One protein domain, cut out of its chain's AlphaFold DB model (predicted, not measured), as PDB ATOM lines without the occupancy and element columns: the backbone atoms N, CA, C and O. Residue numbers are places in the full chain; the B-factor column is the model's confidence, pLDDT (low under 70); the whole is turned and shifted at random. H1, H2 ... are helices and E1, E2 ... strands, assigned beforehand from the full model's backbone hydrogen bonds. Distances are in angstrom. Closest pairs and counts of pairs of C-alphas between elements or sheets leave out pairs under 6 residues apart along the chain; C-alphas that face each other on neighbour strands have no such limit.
ATOM      1  N   VAL A   3     405.886 409.098 638.237       88.25
ATOM      2  CA  VAL A   3     404.824 408.064 638.290       88.25
ATOM      3  C   VAL A   3     404.450 407.660 639.722       88.25
ATOM      4  O   VAL A   3     403.345 407.193 639.963       88.25
ATOM      5  N   LEU A   4     405.385 407.804 640.661       89.69
ATOM      6  CA  LEU A   4     405.182 407.436 642.063       89.69
ATOM      7  C   LEU A   4     404.750 408.636 642.918       89.69
ATOM      8  O   LEU A   4     404.536 408.452 644.107       89.69
ATOM      9  N   GLU A   5     404.661 409.837 642.330       92.00
ATOM     10  CA  GLU A   5     404.371 411.101 643.022       92.00
ATOM     11  C   GLU A   5     405.296 411.351 644.230       92.00
ATOM     12  O   GLU A   5     404.863 411.723 645.317       92.00
ATOM     13  N   THR A   6     406.601 411.120 644.043       93.25
ATOM     14  CA  THR A   6     407.614 411.276 645.103       93.25
ATOM     15  C   THR A   6     408.753 412.203 644.697       93.25
ATOM     16  O   THR A   6     409.358 411.995 643.638       93.25
ATOM     17  N   ASP A   7     409.161 413.085 645.610       93.75
ATOM     18  CA  ASP A   7     410.296 414.003 645.423       93.75
ATOM     19  C   ASP A   7     411.648 413.414 645.838       93.75
ATOM     20  O   ASP A   7     412.702 413.935 645.476       93.75
ATOM     21  N   VAL A   8     411.645 412.322 646.607       95.19
ATOM     22  CA  VAL A   8     412.859 411.689 647.133       95.19
ATOM     23  C   VAL A   8     412.771 410.175 646.980       95.19
ATOM     24  O   VAL A   8     411.735 409.570 647.245       95.19
ATOM     25  N   LEU A   9     413.879 409.558 646.574       95.75
ATOM     26  CA  LEU A   9     414.056 408.110 646.531       95.75
ATOM     27  C   LEU A   9     415.293 407.710 647.323       95.75
ATOM     28  O   LEU A   9     416.298 408.416 647.325       95.75
ATOM     29  N   ILE A  10     415.236 406.533 647.938       96.62
ATOM     30  CA  ILE A  10     416.422 405.866 648.465       96.62
ATOM     31  C   ILE A  10     416.873 404.838 647.434       96.62
ATOM     32  O   ILE A  10     416.180 403.855 647.170       96.62
ATOM     33  N   PHE A  11     418.027 405.089 646.829       96.31
ATOM     34  CA  PHE A  11     418.696 404.149 645.946       96.31
ATOM     35  C   PHE A  11     419.629 403.260 646.765       96.31
ATOM     36  O   PHE A  11     420.535 403.745 647.445       96.31
ATOM     37  N   VAL A  12     419.401 401.952 646.682       96.50
ATOM     38  CA  VAL A  12     420.191 400.941 647.380       96.50
ATOM     39  C   VAL A  12     420.985 400.152 646.352       96.50
ATOM     40  O   VAL A  12     420.405 399.533 645.458       96.50
ATOM     41  N   SER A  13     422.308 400.161 646.484       95.94
ATOM     42  CA  SER A  13     423.206 399.317 645.698       95.94
ATOM     43  C   SER A  13     423.820 398.249 646.587       95.94
ATOM     44  O   SER A  13     424.357 398.552 647.648       95.94
ATOM     45  N   TYR A  14     423.755 397.000 646.139       93.81
ATOM     46  CA  TYR A  14     424.281 395.850 646.864       93.81
ATOM     47  C   TYR A  14     425.457 395.224 646.110       93.81
ATOM     48  O   TYR A  14     425.403 395.055 644.890       93.81
ATOM     49  N   SER A  15     426.489 394.840 646.855       92.75
ATOM     50  CA  SER A  15     427.613 394.023 646.406       92.75
ATOM     51  C   SER A  15     427.941 392.952 647.454       92.75
ATOM     52  O   SER A  15     427.449 392.988 648.582       92.75
ATOM     53  N   ASN A  16     428.811 391.999 647.108       90.50
ATOM     54  CA  ASN A  16     429.274 390.992 648.072       90.50
ATOM     55  C   ASN A  16     430.048 391.602 649.253       90.50
ATOM     56  O   ASN A  16     430.129 390.977 650.307       90.50
ATOM     57  N   GLU A  17     430.619 392.792 649.077       90.94
ATOM     58  CA  GLU A  17     431.464 393.460 650.072       90.94
ATOM     59  C   GLU A  17     430.648 394.391 650.971       90.94
ATOM     60  O   GLU A  17     430.898 394.474 652.173       90.94
ATOM     61  N   SER A  18     429.646 395.064 650.405       94.06
ATOM     62  CA  SER A  18     428.865 396.075 651.113       94.06
ATOM     63  C   SER A  18     427.519 396.388 650.456       94.06
ATOM     64  O   SER A  18     427.272 396.109 649.278       94.06
ATOM     65  N   THR A  19     426.648 397.019 651.242       96.31
ATOM     66  CA  THR A  19     425.404 397.658 650.810       96.31
ATOM     67  C   THR A  19     425.525 399.167 650.982       96.31
ATOM     68  O   THR A  19     425.805 399.642 652.081       96.31
ATOM     69  N   THR A  20     425.276 399.930 649.923       97.31
ATOM     70  CA  THR A  20     425.375 401.393 649.924       97.31
ATOM     71  C   THR A  20     424.010 402.036 649.731       97.31
ATOM     72  O   THR A  20     423.230 401.618 648.871       97.31
ATOM     73  N   PHE A  21     423.746 403.091 650.497       97.50
ATOM     74  CA  PHE A  21     422.502 403.849 650.467       97.50
ATOM     75  C   PHE A  21     422.760 405.268 649.972       97.50
ATOM     76  O   PHE A  21     423.589 405.994 650.524       97.50
ATOM     77  N   HIS A  22     422.001 405.676 648.961       98.00
ATOM     78  CA  HIS A  22     422.004 407.034 648.437       98.00
ATOM     79  C   HIS A  22     420.597 407.612 648.501       98.00
ATOM     80  O   HIS A  22     419.627 406.946 648.137       98.00
ATOM     81  N   LYS A  23     420.478 408.866 648.915       97.31
ATOM     82  CA  LYS A  23     419.248 409.641 648.791       97.31
ATOM     83  C   LYS A  23     419.300 410.414 647.482       97.31
ATOM     84  O   LYS A  23     420.252 411.141 647.221       97.31
ATOM     85  N   VAL A  24     418.283 410.243 646.654       97.00
ATOM     86  CA  VAL A  24     418.169 410.871 645.340       97.00
ATOM     87  C   VAL A  24     416.999 411.836 645.376       97.00
ATOM     88  O   VAL A  24     415.861 411.424 645.604       97.00
ATOM     89  N   HIS A  25     417.284 413.111 645.150       97.00
ATOM     90  CA  HIS A  25     416.283 414.157 645.009       97.00
ATOM     91  C   HIS A  25     415.794 414.240 643.567       97.00
ATOM     92  O   HIS A  25     416.582 414.147 642.623       97.00
ATOM     93  N   PHE A  26     414.489 414.420 643.401       94.75
ATOM     94  CA  PHE A  26     413.878 414.598 642.099       94.75
ATOM     95  C   PHE A  26     414.364 415.904 641.464       94.75
ATOM     96  O   PHE A  26     414.562 416.913 642.140       94.75
ATOM     97  N   ASP A  27     414.574 415.861 640.155       94.44
ATOM     98  CA  ASP A  27     414.914 417.017 639.337       94.44
ATOM     99  C   ASP A  27     413.959 417.029 638.146       94.44
ATOM    100  O   ASP A  27     414.026 416.173 637.255       94.44
ATOM    101  N   GLU A  28     413.037 417.985 638.181       92.19
ATOM    102  CA  GLU A  28     412.017 418.173 637.156       92.19
ATOM    103  C   GLU A  28     412.643 418.507 635.799       92.19
ATOM    104  O   GLU A  28     412.252 417.936 634.782       92.19
ATOM    105  N   VAL A  29     413.692 419.335 635.778       91.50
ATOM    106  CA  VAL A  29     414.362 419.769 634.545       91.50
ATOM    107  C   VAL A  29     415.064 418.592 633.867       91.50
ATOM    108  O   VAL A  29     414.969 418.417 632.648       91.50
ATOM    109  N   LEU A  30     415.760 417.755 634.644       92.44
ATOM    110  CA  LEU A  30     416.357 416.523 634.123       92.44
ATOM    111  C   LEU A  30     415.276 415.574 633.597       92.44
ATOM    112  O   LEU A  30     415.444 414.994 632.520       92.44
ATOM    113  N   TRP A  31     414.181 415.409 634.342       93.38
ATOM    114  CA  TRP A  31     413.090 414.526 633.951       93.38
ATOM    115  C   TRP A  31     412.448 414.948 632.630       93.38
ATOM    116  O   TRP A  31     412.352 414.123 631.718       93.38
ATOM    117  N   GLU A  32     412.076 416.220 632.487       92.38
ATOM    118  CA  GLU A  32     411.507 416.760 631.248       92.38
ATOM    119  C   GLU A  32     412.441 416.538 630.059       92.38
ATOM    120  O   GLU A  32     411.999 416.167 628.968       92.38
ATOM    121  N   ARG A  33     413.754 416.700 630.267       90.44
ATOM    122  CA  ARG A  33     414.738 416.486 629.208       90.44
ATOM    123  C   ARG A  33     414.842 415.021 628.792       90.44
ATOM    124  O   ARG A  33     414.901 414.744 627.596       90.44
ATOM    125  N   ILE A  34     414.870 414.095 629.752       90.50
ATOM    126  CA  ILE A  34     414.882 412.651 629.470       90.50
ATOM    127  C   ILE A  34     413.599 412.248 628.747       90.50
ATOM    128  O   ILE A  34     413.664 411.515 627.760       90.50
ATOM    129  N   LEU A  35     412.449 412.726 629.224       90.00
ATOM    130  CA  LEU A  35     411.154 412.408 628.643       90.00
ATOM    131  C   LEU A  35     411.055 412.935 627.210       90.00
ATOM    132  O   LEU A  35     410.703 412.170 626.323       90.00
ATOM    133  N   GLY A  36     411.439 414.191 626.965       88.12
ATOM    134  CA  GLY A  36     411.440 414.776 625.623       88.12
ATOM    135  C   GLY A  36     412.299 413.983 624.637       88.12
ATOM    136  O   GLY A  36     411.844 413.673 623.536       88.12
ATOM    137  N   GLU A  37     413.504 413.577 625.047       85.31
ATOM    138  CA  GLU A  37     414.340 412.694 624.230       85.31
ATOM    139  C   GLU A  37     413.654 411.343 624.010       85.31
ATOM    140  O   GLU A  37     413.546 410.908 622.873       85.31
ATOM    141  N   ALA A  38     413.127 410.689 625.050       84.56
ATOM    142  CA  ALA A  38     412.435 409.408 624.905       84.56
ATOM    143  C   ALA A  38     411.261 409.496 623.912       84.56
ATOM    144  O   ALA A  38     411.194 408.697 622.978       84.56
ATOM    145  N   THR A  39     410.395 410.498 624.047       85.50
ATOM    146  CA  THR A  39     409.275 410.764 623.136       85.50
ATOM    147  C   THR A  39     409.763 410.941 621.698       85.50
ATOM    148  O   THR A  39     409.233 410.321 620.778       85.50
ATOM    149  N   GLU A  40     410.837 411.704 621.473       81.62
ATOM    150  CA  GLU A  40     411.413 411.859 620.133       81.62
ATOM    151  C   GLU A  40     411.905 410.546 619.506       81.62
ATOM    152  O   GLU A  40     411.929 410.439 618.272       81.62
ATOM    153  N   LEU A  41     412.347 409.580 620.316       77.50
ATOM    154  CA  LEU A  41     412.852 408.290 619.839       77.50
ATOM    155  C   LEU A  41     411.731 407.270 619.633       77.50
ATOM    156  O   LEU A  41     411.803 406.502 618.674       77.50
ATOM    157  N   TYR A  42     410.729 407.257 620.512       75.94
ATOM    158  CA  TYR A  42     409.690 406.227 620.533       75.94
ATOM    159  C   TYR A  42     408.415 406.610 619.762       75.94
ATOM    160  O   TYR A  42     407.787 405.714 619.202       75.94
ATOM    161  N   ASP A  43     408.072 407.899 619.637       75.06
ATOM    162  CA  ASP A  43     406.830 408.325 618.960       75.06
ATOM    163  C   ASP A  43     406.997 408.552 617.448       75.06
ATOM    164  O   ASP A  43     406.020 408.580 616.688       75.06
ATOM    165  N   LYS A  44     408.236 408.685 616.956       69.50
ATOM    166  CA  LYS A  44     408.484 408.763 615.509       69.50
ATOM    167  C   LYS A  44     408.202 407.394 614.884       69.50
ATOM    168  O   LYS A  44     408.757 406.382 615.298       69.50
ATOM    169  N   HIS A  45     407.340 407.369 613.868       55.31
ATOM    170  CA  HIS A  45     406.976 406.157 613.130       55.31
ATOM    171  C   HIS A  45     408.215 405.524 612.471       55.31
ATOM    172  O   HIS A  45     408.621 405.908 611.375       55.31
ATOM    173  N   GLY A  46     408.819 404.554 613.161       62.72
ATOM    174  CA  GLY A  46     409.961 403.771 612.698       62.72
ATOM    175  C   GLY A  46     411.094 403.737 613.721       62.72
ATOM    176  O   GLY A  46     411.566 404.773 614.176       62.72
ATOM    177  N   ILE A  47     411.572 402.532 614.051       62.03
ATOM    178  CA  ILE A  47     412.733 402.330 614.929       62.03
ATOM    179  C   ILE A  47     413.975 402.902 614.229       62.03
ATOM    180  O   ILE A  47     414.608 402.246 613.398       62.03
ATOM    181  N   VAL A  48     414.334 404.144 614.549       63.34
ATOM    182  CA  VAL A  48     415.556 404.768 614.040       63.34
ATOM    183  C   VAL A  48     416.723 404.276 614.888       63.34
ATOM    184  O   VAL A  48     416.869 404.682 616.039       63.34
ATOM    185  N   LYS A  49     417.600 403.431 614.326       62.31
ATOM    186  CA  LYS A  49     418.886 403.100 614.968       62.31
ATOM    187  C   LYS A  49     419.634 404.398 615.282       62.31
ATOM    188  O   LYS A  49     419.970 405.161 614.376       62.31
ATOM    189  N   HIS A  50     419.894 404.657 616.560       61.38
ATOM    190  CA  HIS A  50     420.550 405.893 616.971       61.38
ATOM    191  C   HIS A  50     422.015 405.922 616.534       61.38
ATOM    192  O   HIS A  50     422.826 405.075 616.910       61.38
ATOM    193  N   THR A  51     422.375 406.944 615.764       61.50
ATOM    194  CA  THR A  51     423.765 407.292 615.471       61.50
ATOM    195  C   THR A  51     424.407 407.898 616.721       61.50
ATOM    196  O   THR A  51     423.870 408.831 617.314       61.50
ATOM    197  N   ARG A  52     425.584 407.392 617.113       60.00
ATOM    198  CA  ARG A  52     426.319 407.709 618.362       60.00
ATOM    199  C   ARG A  52     426.641 409.198 618.614       60.00
ATOM    200  O   ARG A  52     427.095 409.529 619.702       60.00
ATOM    201  N   SER A  53     426.447 410.078 617.632       63.72
ATOM    202  CA  SER A  53     426.979 411.448 617.594       63.72
ATOM    203  C   SER A  53     425.887 412.524 617.518       63.72
ATOM    204  O   SER A  53     425.996 413.472 616.738       63.72
ATOM    205  N   ARG A  54     424.807 412.400 618.294       68.81
ATOM    206  CA  ARG A  54     423.822 413.487 618.393       68.81
ATOM    207  C   ARG A  54     424.284 414.531 619.418       68.81
ATOM    208  O   ARG A  54     424.565 414.154 620.555       68.81
ATOM    209  N   PRO A  55     424.346 415.826 619.062       70.88
ATOM    210  CA  PRO A  55     424.777 416.882 619.982       70.88
ATOM    211  C   PRO A  55     423.868 417.004 621.217       70.88
ATOM    212  O   PRO A  55     424.370 417.232 622.313       70.88
ATOM    213  N   GLN A  56     422.566 416.737 621.073       73.00
ATOM    214  CA  GLN A  56     421.602 416.676 622.184       73.00
ATOM    215  C   GLN A  56     421.972 415.625 623.249       73.00
ATOM    216  O   GLN A  56     421.809 415.848 624.448       73.00
ATOM    217  N   LEU A  57     422.567 414.503 622.830       77.50
ATOM    218  CA  LEU A  57     423.009 413.450 623.746       77.50
ATOM    219  C   LEU A  57     424.222 413.892 624.579       77.50
ATOM    220  O   LEU A  57     424.428 413.399 625.685       77.50
ATOM    221  N   LYS A  58     425.041 414.815 624.053       82.56
ATOM    222  CA  LYS A  58     426.180 415.378 624.786       82.56
ATOM    223  C   LYS A  58     425.694 416.277 625.923       82.56
ATOM    224  O   LYS A  58     426.120 416.073 627.055       82.56
ATOM    225  N   SER A  59     424.757 417.185 625.644       85.38
ATOM    226  CA  SER A  59     424.187 418.061 626.675       85.38
ATOM    227  C   SER A  59     423.423 417.274 627.740       85.38
ATOM    228  O   SER A  59     423.536 417.582 628.922       85.38
ATOM    229  N   LEU A  60     422.700 416.212 627.360       87.38
ATOM    230  CA  LEU A  60     422.018 415.351 628.332       87.38
ATOM    231  C   LEU A  60     423.009 414.631 629.262       87.38
ATOM    232  O   LEU A  60     422.764 414.530 630.458       87.38
ATOM    233  N   LYS A  61     424.147 414.155 628.739       89.06
ATOM    234  CA  LYS A  61     425.200 413.536 629.564       89.06
ATOM    235  C   LYS A  61     425.821 414.514 630.556       89.06
ATOM    236  O   LYS A  61     426.108 414.126 631.687       89.06
ATOM    237  N   GLU A  62     426.045 415.755 630.138       90.62
ATOM    238  CA  GLU A  62     426.535 416.817 631.021       90.62
ATOM    239  C   GLU A  62     425.516 417.105 632.131       90.62
ATOM    240  O   GLU A  62     425.890 417.163 633.301       90.62
ATOM    241  N   LEU A  63     424.226 417.160 631.786       92.12
ATOM    242  CA  LEU A  63     423.137 417.379 632.738       92.12
ATOM    243  C   LEU A  63     423.003 416.220 633.739       92.12
ATOM    244  O   LEU A  63     422.959 416.459 634.942       92.12
ATOM    245  N   LEU A  64     423.073 414.967 633.276       93.44
ATOM    246  CA  LEU A  64     423.137 413.779 634.141       93.44
ATOM    247  C   LEU A  64     424.349 413.812 635.080       93.44
ATOM    248  O   LEU A  64     424.238 413.491 636.260       93.44
ATOM    249  N   SER A  65     425.511 414.215 634.565       93.94
ATOM    250  CA  SER A  65     426.731 414.317 635.373       93.94
ATOM    251  C   SER A  65     426.621 415.404 636.440       93.94
ATOM    252  O   SER A  65     427.179 415.245 637.524       93.94
ATOM    253  N   SER A  66     425.923 416.503 636.141       94.12
ATOM    254  CA  SER A  66     425.616 417.547 637.119       94.12
ATOM    255  C   SER A  66     424.653 417.025 638.179       94.12
ATOM    256  O   SER A  66     424.967 417.110 639.359       94.12
ATOM    257  N   PHE A  67     423.550 416.402 637.758       95.19
ATOM    258  CA  PHE A  67     422.529 415.846 638.644       95.19
ATOM    259  C   PHE A  67     423.115 414.893 639.687       95.19
ATOM    260  O   PHE A  67     422.837 415.026 640.874       95.19
ATOM    261  N   VAL A  68     423.990 413.969 639.276       93.50
ATOM    262  CA  VAL A  68     424.626 413.030 640.217       93.50
ATOM    263  C   VAL A  68     425.453 413.757 641.283       93.50
ATOM    264  O   VAL A  68     425.568 413.273 642.400       93.50
ATOM    265  N   LYS A  69     426.024 414.925 640.976       93.56
ATOM    266  CA  LYS A  69     426.828 415.695 641.936       93.56
ATOM    267  C   LYS A  69     425.987 416.563 642.866       93.56
ATOM    268  O   LYS A  69     426.453 416.883 643.953       93.56
ATOM    269  N   THR A  70     424.811 417.001 642.424       94.75
ATOM    270  CA  THR A  70     424.001 418.001 643.136       94.75
ATOM    271  C   THR A  70     422.782 417.414 643.835       94.75
ATOM    272  O   THR A  70     422.362 417.945 644.857       94.75
ATOM    273  N   ASN A  71     422.222 416.325 643.310       95.44
ATOM    274  CA  ASN A  71     420.930 415.780 643.734       95.44
ATOM    275  C   ASN A  71     421.045 414.376 644.341       95.44
ATOM    276  O   ASN A  71     420.033 413.811 644.759       95.44
ATOM    277  N   VAL A  72     422.251 413.804 644.387       96.38
ATOM    278  CA  VAL A  72     422.511 412.507 645.015       96.38
ATOM    279  C   VAL A  72     423.372 412.716 646.251       96.38
ATOM    280  O   VAL A  72     424.495 413.206 646.174       96.38
ATOM    281  N   GLU A  73     422.835 412.313 647.393       97.50
ATOM    282  CA  GLU A  73     423.496 412.363 648.688       97.50
ATOM    283  C   GLU A  73     423.858 410.941 649.122       97.50
ATOM    284  O   GLU A  73     423.015 410.040 649.133       97.50
ATOM    285  N   PHE A  74     425.121 410.725 649.479       96.56
ATOM    286  CA  PHE A  74     425.550 409.486 650.116       96.56
ATOM    287  C   PHE A  74     425.091 409.484 651.573       96.56
ATOM    288  O   PHE A  74     425.421 410.404 652.320       96.56
ATOM    289  N   LEU A  75     424.361 408.447 651.980       97.06
ATOM    290  CA  LEU A  75     423.896 408.312 653.358       97.06
ATOM    291  C   LEU A  75     424.860 407.462 654.178       97.06
ATOM    292  O   LEU A  75     425.397 407.913 655.189       97.06
ATOM    293  N   CYS A  76     425.063 406.216 653.757       96.50
ATOM    294  CA  CYS A  76     425.936 405.281 654.447       96.50
ATOM    295  C   CYS A  76     426.295 404.076 653.576       96.50
ATOM    296  O   CYS A  76     425.663 403.782 652.558       96.50
ATOM    297  N   GLU A  77     427.302 403.349 654.046       96.44
ATOM    298  CA  GLU A  77     427.711 402.056 653.526       96.44
ATOM    299  C   GLU A  77     427.807 401.062 654.684       96.44
ATOM    300  O   GLU A  77     428.409 401.349 655.722       96.44
ATOM    301  N   VAL A  78     427.180 399.903 654.511       95.00
ATOM    302  CA  VAL A  78     427.130 398.825 655.497       95.00
ATOM    303  C   VAL A  78     427.888 397.625 654.932       95.00
ATOM    304  O   VAL A  78     427.463 397.085 653.909       95.00
ATOM    305  N   PRO A  79     428.997 397.187 655.552       92.19
ATOM    306  CA  PRO A  79     429.751 396.036 655.073       92.19
ATOM    307  C   PRO A  79     428.950 394.741 655.234       92.19
ATOM    308  O   PRO A  79     428.230 394.546 656.216       92.19
ATOM    309  N   SER A  80     429.104 393.834 654.278       86.88
ATOM    310  CA  SER A  80     428.455 392.527 654.284       86.88
ATOM    311  C   SER A  80     429.098 391.602 655.326       86.88
ATOM    312  O   SER A  80     430.323 391.495 655.430       86.88
TER     313      SER A  80
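This is residues 3 to 80 of the 129 residues of an uncharacterized protein of Crassostrea gigas (UniProt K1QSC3). Two parts stand end to end in an elongated, loose structure: a small antiparallel sheet of three strands at one end and a hairpin of two helices, H1 and H2, at the other. H1 leads away from the sheet and H2 comes back to it; beyond the helices, residues 42 to 48, of which 42 belongs to H1, stick out. The printed part has 78 residues, with named elements in the order E1, E2, H1, H2, E3, sheet order E1, E2, E3, and a mixed class of helices and strands. The radius of gyration of the C-alphas is 16.2 A, and the spans are 48 by 28 by 22 A.

E1, residues 8 to 14, and E2, residues 18 to 25, form an antiparallel hairpin at 161 degrees; N 11 and O 22, 2.8 A apart, are within hydrogen-bond range. E3, residues 72 to 79, is antiparallel to E2 at 164 degrees, with N 23 and O 73 at 2.8 A, and bends by 50 degrees at residue 75. H1, residues 28 to 42, is not on the sheet. Its residues 30 to 34 touch residues 60 to 67 of H2, residues 55 to 70; the closest C-alphas, of Leu 30 and Leu 63, are 7.0 A apart. This helical hairpin runs opposite ways at a shallow tilt of 33 degrees, only just short of steep. H2 only grazes the sheet, with residues 66 to 70. Every O i to N i+4 pair is within hydrogen-bond range in H1, and 11 of 12 in H2.

E1 begins at C-alpha 8 (412.859, 411.689, 647.133) and is 19.5 A long; E2 measures 22.9 A, H1 20.6 A and H2 23.2 A. E3, 20.6 A, ends at C-alpha 79 (429.751, 396.036, 655.073).

The C-alphas farthest apart, of His 45 and Pro 79, are 48.8 A apart. The printed part has no cut. The link from H1 to H2, 12 residues, is long. Residues 44 to 54 have pLDDT under 70.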